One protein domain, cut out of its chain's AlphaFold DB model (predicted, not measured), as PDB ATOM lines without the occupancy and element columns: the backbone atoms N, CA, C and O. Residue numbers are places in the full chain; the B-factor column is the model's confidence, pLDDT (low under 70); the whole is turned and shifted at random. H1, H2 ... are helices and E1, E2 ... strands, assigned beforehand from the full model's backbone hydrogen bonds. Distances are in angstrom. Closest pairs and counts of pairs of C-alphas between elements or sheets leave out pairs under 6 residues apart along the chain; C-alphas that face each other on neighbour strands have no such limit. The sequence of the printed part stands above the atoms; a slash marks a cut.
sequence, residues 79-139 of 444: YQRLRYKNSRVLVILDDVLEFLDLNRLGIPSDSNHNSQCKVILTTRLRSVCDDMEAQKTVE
ATOM      1  N   TYR A  79     450.483 376.103 314.719       73.56
ATOM      2  CA  TYR A  79     449.938 374.782 315.020       73.56
ATOM      3  C   TYR A  79     450.083 374.411 316.504       73.56
ATOM      4  O   TYR A  79     449.119 373.993 317.150       73.56
ATOM      5  N   GLN A  80     451.265 374.631 317.088       72.25
ATOM      6  CA  GLN A  80     451.518 374.391 318.513       72.25
ATOM      7  C   GLN A  80     450.670 375.291 319.420       72.25
ATOM      8  O   GLN A  80     450.170 374.828 320.447       72.25
ATOM      9  N   ARG A  81     450.475 376.565 319.051       72.00
ATOM     10  CA  ARG A  81     449.608 377.491 319.797       72.00
ATOM     11  C   ARG A  81     448.143 377.077 319.732       72.00
ATOM     12  O   ARG A  81     447.470 377.112 320.758       72.00
ATOM     13  N   LEU A  82     447.668 376.660 318.560       72.62
ATOM     14  CA  LEU A  82     446.284 376.232 318.346       72.62
ATOM     15  C   LEU A  82     445.971 374.892 319.030       72.62
ATOM     16  O   LEU A  82     444.836 374.672 319.446       72.62
ATOM     17  N   ARG A  83     446.971 374.018 319.211       71.38
ATOM     18  CA  ARG A  83     446.844 372.755 319.964       71.38
ATOM     19  C   ARG A  83     447.197 372.861 321.447       71.38
ATOM     20  O   ARG A  83     447.218 371.840 322.140       71.38
ATOM     21  N   TYR A  84     447.457 374.060 321.968       70.94
ATOM     22  CA  TYR A  84     447.732 374.217 323.392       70.94
ATOM     23  C   TYR A  84     446.511 373.778 324.214       70.94
ATOM     24  O   TYR A  84     445.383 374.219 323.970       70.94
ATOM     25  N   LYS A  85     446.733 372.879 325.178       64.06
ATOM     26  CA  LYS A  85     445.674 372.224 325.958       64.06
ATOM     27  C   LYS A  85     444.765 373.264 326.626       64.06
ATOM     28  O   LYS A  85     445.259 374.187 327.267       64.06
ATOM     29  N   ASN A  86     443.448 373.087 326.500       65.44
ATOM     30  CA  ASN A  86     442.403 373.986 327.019       65.44
ATOM     31  C   ASN A  86     442.338 375.384 326.370       65.44
ATOM     32  O   ASN A  86     441.683 376.274 326.914       65.44
ATOM     33  N   SER A  87     442.984 375.605 325.222       66.44
ATOM     34  CA  SER A  87     442.800 376.846 324.464       66.44
ATOM     35  C   SER A  87     441.508 376.806 323.634       66.44
ATOM     36  O   SER A  87     441.140 375.780 323.052       66.44
ATOM     37  N   ARG A  88     440.801 377.941 323.616       75.19
ATOM     38  CA  ARG A  88     439.680 378.216 322.711       75.19
ATOM     39  C   ARG A  88     440.136 379.295 321.749       75.19
ATOM     40  O   ARG A  88     440.390 380.417 322.186       75.19
ATOM     41  N   VAL A  89     440.273 378.955 320.475       79.25
ATOM     42  CA  VAL A  89     440.781 379.880 319.460       79.25
ATOM     43  C   VAL A  89     439.749 380.052 318.358       79.25
ATOM     44  O   VAL A  89     439.143 379.084 317.904       79.25
ATOM     45  N   LEU A  90     439.548 381.301 317.948       83.94
ATOM     46  CA  LEU A  90     438.759 381.667 316.782       83.94
ATOM     47  C   LEU A  90     439.714 382.188 315.709       83.94
ATOM     48  O   LEU A  90     440.419 383.170 315.942       83.94
ATOM     49  N   VAL A  91     439.720 381.540 314.550       85.38
ATOM     50  CA  VAL A  91     440.439 381.992 313.358       85.38
ATOM     51  C   VAL A  91     439.424 382.604 312.400       85.38
ATOM     52  O   VAL A  91     438.380 382.007 312.158       85.38
ATOM     53  N   ILE A  92     439.716 383.797 311.881       89.44
ATOM     54  CA  ILE A  92     438.889 384.460 310.869       89.44
ATOM     55  C   ILE A  92     439.719 384.574 309.593       89.44
ATOM     56  O   ILE A  92     440.768 385.217 309.604       89.44
ATOM     57  N   LEU A  93     439.253 383.934 308.528       90.50
ATOM     58  CA  LEU A  93     439.806 384.022 307.182       90.50
ATOM     59  C   LEU A  93     438.907 384.968 306.381       90.50
ATOM     60  O   LEU A  93     437.733 384.674 306.182       90.50
ATOM     61  N   ASP A  94     439.420 386.131 305.994       89.69
ATOM     62  CA  ASP A  94     438.616 387.163 305.331       89.69
ATOM     63  C   ASP A  94     438.865 387.164 303.814       89.69
ATOM     64  O   ASP A  94     440.019 387.094 303.396       89.69
ATOM     65  N   ASP A  95     437.793 387.262 303.021       85.75
ATOM     66  CA  ASP A  95     437.782 387.344 301.546       85.75
ATOM     67  C   ASP A  95     438.502 386.163 300.859       85.75
ATOM     68  O   ASP A  95     439.368 386.339 300.004       85.75
ATOM     69  N   VAL A  96     438.148 384.934 301.250       86.94
ATOM     70  CA  VAL A  96     438.692 383.698 300.662       86.94
ATOM     71  C   VAL A  96     438.084 383.465 299.277       86.94
ATOM     72  O   VAL A  96     436.862 383.397 299.143       86.94
ATOM     73  N   LEU A  97     438.928 383.332 298.252       82.62
ATOM     74  CA  LEU A  97     438.505 383.196 296.848       82.62
ATOM     75  C   LEU A  97     438.737 381.801 296.255       82.62
ATOM     76  O   LEU A  97     438.196 381.497 295.201       82.62
ATOM     77  N   GLU A  98     439.520 380.960 296.921       84.12
ATOM     78  CA  GLU A  98     439.857 379.611 296.470       84.12
ATOM     79  C   GLU A  98     440.015 378.676 297.671       84.12
ATOM     80  O   GLU A  98     440.107 379.126 298.818       84.12
ATOM     81  N   PHE A  99     440.047 377.372 297.408       88.44
ATOM     82  CA  PHE A  99     440.282 376.364 298.433       88.44
ATOM     83  C   PHE A  99     441.592 376.620 299.198       88.44
ATOM     84  O   PHE A  99     442.659 376.811 298.610       88.44
ATOM     85  N   LEU A 100     441.520 376.556 300.529       88.06
ATOM     86  CA  LEU A 100     442.660 376.698 301.428       88.06
ATOM     87  C   LEU A 100     442.867 375.422 302.243       88.06
ATOM     88  O   LEU A 100     442.050 375.055 303.086       88.06
ATOM     89  N   ASP A 101     444.036 374.803 302.086       86.06
ATOM     90  CA  ASP A 101     444.446 373.693 302.943       86.06
ATOM     91  C   ASP A 101     444.807 374.213 304.346       86.06
ATOM     92  O   ASP A 101     445.921 374.677 304.611       86.06
ATOM     93  N   LEU A 102     443.842 374.129 305.265       85.75
ATOM     94  CA  LEU A 102     443.991 374.566 306.653       85.75
ATOM     95  C   LEU A 102     445.179 373.893 307.357       85.75
ATOM     96  O   LEU A 102     445.888 374.558 308.116       85.75
ATOM     97  N   ASN A 103     445.460 372.618 307.065       82.38
ATOM     98  CA  ASN A 103     446.584 371.908 307.670       82.38
ATOM     99  C   ASN A 103     447.916 372.489 307.196       82.38
ATOM    100  O   ASN A 103     448.817 372.691 308.014       82.38
ATOM    101  N   ARG A 104     448.026 372.830 305.903       81.94
ATOM    102  CA  ARG A 104     449.192 373.559 305.375       81.94
ATOM    103  C   ARG A 104     449.330 374.941 305.991       81.94
ATOM    104  O   ARG A 104     450.451 375.376 306.214       81.94
ATOM    105  N   LEU A 105     448.228 375.605 306.333       79.75
ATOM    106  CA  LEU A 105     448.261 376.871 307.073       79.75
ATOM    107  C   LEU A 105     448.642 376.694 308.554       79.75
ATOM    108  O   LEU A 105     448.853 377.688 309.242       79.75
ATOM    109  N   GLY A 106     448.779 375.463 309.058       77.12
ATOM    110  CA  GLY A 106     449.043 375.177 310.470       77.12
ATOM    111  C   GLY A 106     447.795 375.265 311.353       77.12
ATOM    112  O   GLY A 106     447.912 375.302 312.578       77.12
ATOM    113  N   ILE A 107     446.604 375.296 310.753       81.19
ATOM    114  CA  ILE A 107     445.313 375.285 311.440       81.19
ATOM    115  C   ILE A 107     444.857 373.823 311.544       81.19
ATOM    116  O   ILE A 107     444.630 373.179 310.524       81.19
ATOM    117  N   PRO A 108     444.746 373.260 312.757       75.12
ATOM    118  CA  PRO A 108     444.378 371.863 312.913       75.12
ATOM    119  C   PRO A 108     442.903 371.650 312.552       75.12
ATOM    120  O   PRO A 108     442.029 372.220 313.204       75.12
ATOM    121  N   SER A 109     442.638 370.778 311.578       67.56
ATOM    122  CA  SER A 109     441.271 370.383 311.196       67.56
ATOM    123  C   SER A 109     440.676 369.281 312.089       67.56
ATOM    124  O   SER A 109     439.465 369.077 312.099       67.56
ATOM    125  N   ASP A 110     441.500 368.576 312.875       66.69
ATOM    126  CA  ASP A 110     441.035 367.462 313.713       66.69
ATOM    127  C   ASP A 110     440.310 367.941 314.980       66.69
ATOM    128  O   ASP A 110     440.870 368.674 315.806       66.69
ATOM    129  N   SER A 111     439.114 367.405 315.224       56.41
ATOM    130  CA  SER A 111     438.355 367.579 316.465       56.41
ATOM    131  C   SER A 111     438.919 366.725 317.611       56.41
ATOM    132  O   SER A 111     438.238 365.858 318.158       56.41
ATOM    133  N   ASN A 112     440.181 366.920 317.990       53.59
ATOM    134  CA  ASN A 112     440.707 366.284 319.197       53.59
ATOM    135  C   ASN A 112     440.150 366.994 320.441       53.59
ATOM    136  O   ASN A 112     440.281 368.208 320.581       53.59
ATOM    137  N   HIS A 113     439.579 366.224 321.375       53.28
ATOM    138  CA  HIS A 113     438.813 366.669 322.557       53.28
ATOM    139  C   HIS A 113     439.517 367.649 323.531       53.28
ATOM    140  O   HIS A 113     438.928 368.032 324.537       53.28
ATOM    141  N   ASN A 114     440.757 368.070 323.259       55.97
ATOM    142  CA  ASN A 114     441.595 368.878 324.152       55.97
ATOM    143  C   ASN A 114     441.862 370.323 323.668       55.97
ATOM    144  O   ASN A 114     442.432 371.109 324.432       55.97
ATOM    145  N   SER A 115     441.462 370.691 322.443       59.75
ATOM    146  CA  SER A 115     441.600 372.049 321.883       59.75
ATOM    147  C   SER A 115     440.379 372.410 321.033       59.75
ATOM    148  O   SER A 115     439.999 371.639 320.158       59.75
ATOM    149  N   GLN A 116     439.769 373.574 321.280       69.56
ATOM    150  CA  GLN A 116     438.607 374.054 320.523       69.56
ATOM    151  C   GLN A 116     439.051 375.175 319.577       69.56
ATOM    152  O   GLN A 116     439.150 376.331 319.986       69.56
ATOM    153  N   CYS A 117     439.331 374.830 318.322       78.62
ATOM    154  CA  CYS A 117     439.585 375.799 317.259       78.62
ATOM    155  C   CYS A 117     438.319 375.933 316.405       78.62
ATOM    156  O   CYS A 117     437.855 374.942 315.848       78.62
ATOM    157  N   LYS A 118     437.743 377.138 316.324       83.62
ATOM    158  CA  LYS A 118     436.662 377.466 315.381       83.62
ATOM    159  C   LYS A 118     437.247 378.326 314.263       83.62
ATOM    160  O   LYS A 118     437.993 379.264 314.543       83.62
ATOM    161  N   VAL A 119     436.903 378.020 313.018       87.31
ATOM    162  CA  VAL A 119     437.289 378.817 311.848       87.31
ATOM    163  C   VAL A 119     436.030 379.465 311.287       87.31
ATOM    164  O   VAL A 119     435.021 378.794 311.091       87.31
ATOM    165  N   ILE A 120     436.079 380.772 311.069       91.50
ATOM    166  CA  ILE A 120     435.084 381.511 310.296       91.50
ATOM    167  C   ILE A 120     435.789 381.974 309.034       91.50
ATOM    168  O   ILE A 120     436.837 382.606 309.127       91.50
ATOM    169  N   LEU A 121     435.209 381.688 307.877       92.00
ATOM    170  CA  LEU A 121     435.648 382.269 306.619       92.00
ATOM    171  C   LEU A 121     434.570 383.199 306.071       92.00
ATOM    172  O   LEU A 121     433.377 382.958 306.268       92.00
ATOM    173  N   THR A 122     434.986 384.274 305.416       91.31
ATOM    174  CA  THR A 122     434.108 385.095 304.585       91.31
ATOM    175  C   THR A 122     434.506 384.871 303.134       91.31
ATOM    176  O   THR A 122     435.686 384.826 302.788       91.31
ATOM    177  N   THR A 123     433.513 384.687 302.279       86.75
ATOM    178  CA  THR A 123     433.713 384.520 300.844       86.75
ATOM    179  C   THR A 123     432.503 385.074 300.112       86.75
ATOM    180  O   THR A 123     431.423 385.228 300.691       86.75
ATOM    181  N   ARG A 124     432.708 385.408 298.843       80.69
ATOM    182  CA  ARG A 124     431.643 385.784 297.911       80.69
ATOM    183  C   ARG A 124     431.196 384.604 297.059       80.69
ATOM    184  O   ARG A 124     430.213 384.760 296.358       80.69
ATOM    185  N   LEU A 125     431.928 383.488 297.114       80.12
ATOM    186  CA  LEU A 125     431.734 382.312 296.284       80.12
ATOM    187  C   LEU A 125     431.163 381.187 297.135       80.12
ATOM    188  O   LEU A 125     431.796 380.729 298.089       80.12
ATOM    189  N   ARG A 126     429.959 380.727 296.795       81.81
ATOM    190  CA  ARG A 126     429.345 379.607 297.517       81.81
ATOM    191  C   ARG A 126     430.173 378.329 297.391       81.81
ATOM    192  O   ARG A 126     430.377 377.664 298.402       81.81
ATOM    193  N   SER A 127     430.720 378.065 296.205       82.50
ATOM    194  CA  SER A 127     431.613 376.933 295.938       82.50
ATOM    195  C   SER A 127     432.783 376.852 296.922       82.50
ATOM    196  O   SER A 127     433.099 375.772 297.400       82.50
ATOM    197  N   VAL A 128     433.355 377.988 297.338       86.44
ATOM    198  CA  VAL A 128     434.428 378.021 298.346       86.44
ATOM    199  C   VAL A 128     433.937 377.541 299.714       86.44
ATOM    200  O   VAL A 128     434.696 376.911 300.442       86.44
ATOM    201  N   CYS A 129     432.683 377.803 300.095       89.00
ATOM    202  CA  CYS A 129     432.132 377.243 301.335       89.00
ATOM    203  C   CYS A 129     432.048 375.713 301.264       89.00
ATOM    204  O   CYS A 129     432.338 375.048 302.261       89.00
ATOM    205  N   ASP A 130     431.663 375.182 300.103       87.88
ATOM    206  CA  ASP A 130     431.507 373.747 299.872       87.88
ATOM    207  C   ASP A 130     432.876 373.047 299.796       87.88
ATOM    208  O   ASP A 130     433.090 372.056 300.493       87.88
ATOM    209  N   ASP A 131     433.837 373.618 299.062       89.25
ATOM    210  CA  ASP A 131     435.222 373.130 298.954       89.25
ATOM    211  C   ASP A 131     435.949 373.132 300.307       89.25
ATOM    212  O   ASP A 131     436.765 372.259 300.596       89.25
ATOM    213  N   MET A 132     435.654 374.121 301.155       89.81
ATOM    214  CA  MET A 132     436.183 374.218 302.521       89.81
ATOM    215  C   MET A 132     435.430 373.330 303.523       89.81
ATOM    216  O   MET A 132     435.733 373.380 304.719       89.81
ATOM    217  N   GLU A 133     434.439 372.556 303.064       89.50
ATOM    218  CA  GLU A 133     433.584 371.681 303.871       89.50
ATOM    219  C   GLU A 133     432.958 372.420 305.072       89.50
ATOM    220  O   GLU A 133     432.931 371.936 306.212       89.50
ATOM    221  N   ALA A 134     432.476 373.646 304.838       89.62
ATOM    222  CA  ALA A 134     431.959 374.506 305.893       89.62
ATOM    223  C   ALA A 134     430.779 373.846 306.628       89.62
ATOM    224  O   ALA A 134     429.713 373.595 306.073       89.62
ATOM    225  N   GLN A 135     430.935 373.638 307.940       89.81
ATOM    226  CA  GLN A 135     429.913 373.001 308.785       89.81
ATOM    227  C   GLN A 135     428.608 373.804 308.873       89.81
ATOM    228  O   GLN A 135     427.546 373.259 309.179       89.81
ATOM    229  N   LYS A 136     428.698 375.124 308.687       89.75
ATOM    230  CA  LYS A 136     427.566 376.043 308.741       89.75
ATOM    231  C   LYS A 136     427.837 377.255 307.867       89.75
ATOM    232  O   LYS A 136     428.755 378.024 308.144       89.75
ATOM    233  N   THR A 137     426.959 377.466 306.901       89.25
ATOM    234  CA  THR A 137     426.981 378.631 306.015       89.25
ATOM    235  C   THR A 137     425.893 379.614 306.436       89.25
ATOM    236  O   THR A 137     424.794 379.215 306.826       89.25
ATOM    237  N   VAL A 138     426.209 380.907 306.409       88.88
ATOM    238  CA  VAL A 138     425.256 381.990 306.680       88.88
ATOM    239  C   VAL A 138     425.296 382.944 305.499       88.88
ATOM    240  O   VAL A 138     426.297 383.627 305.296       88.88
ATOM    241  N   GLU A 139     424.211 382.989 304.733       85.19
ATOM    242  CA  GLU A 139     424.066 383.934 303.627       85.19
ATOM    243  C   GLU A 139     423.863 385.354 304.181       85.19
ATOM    244  O   GLU A 139     423.072 385.581 305.103       85.19
TER     245      GLU A 139
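Overview. This is residues 79 to 139 of the 444 residues of the protein "NB-ARC domain-containing protein" of Capsicum chinense (UniProt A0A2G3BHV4). There is little regular structure here: a ribbon of two parallel strands side by side, E1 and E2, has short helix H1 near its starting end and H2 beyond its far end, while residues 94 to 115, a long stretch with no named element, lead from the end of E1 back to the start of E2. The 61 printed residues run H1, E1, E2, H2; the class is mixed, with only 22 residues in named elements. The whole is compact, radius of gyration of the C-alphas 12.0 A, yet elongated, 34 by 22 by 16 A.

Along the chain. Find C-alpha 79 at (449.938, 374.782, 315.020), where H1, residues 79 to 82, begins. E1, residues 88 to 93, runs 16.6 A; E2, residues 116 to 121, runs 16.4 A. H2, residues 126 to 131, ends at C-alpha 131, (435.222, 373.130, 298.954).

Arrangement. E1 and E2 are parallel at 16 degrees; look for N 89 and O 116, 2.9 A apart, within hydrogen-bond range. The closest C-alphas of H1 and E1, Leu 82 and Val 89, are 6.7 A apart. H2 is apart from H1 and E1. In H2 every O i to N i+4 pair is within hydrogen-bond range; H1 is too short for one.

Size, cuts and confidence. The printed part has no cut. E1 to E2 is a long link. Residues 85 to 87 and 109 to 116 have pLDDT under 70.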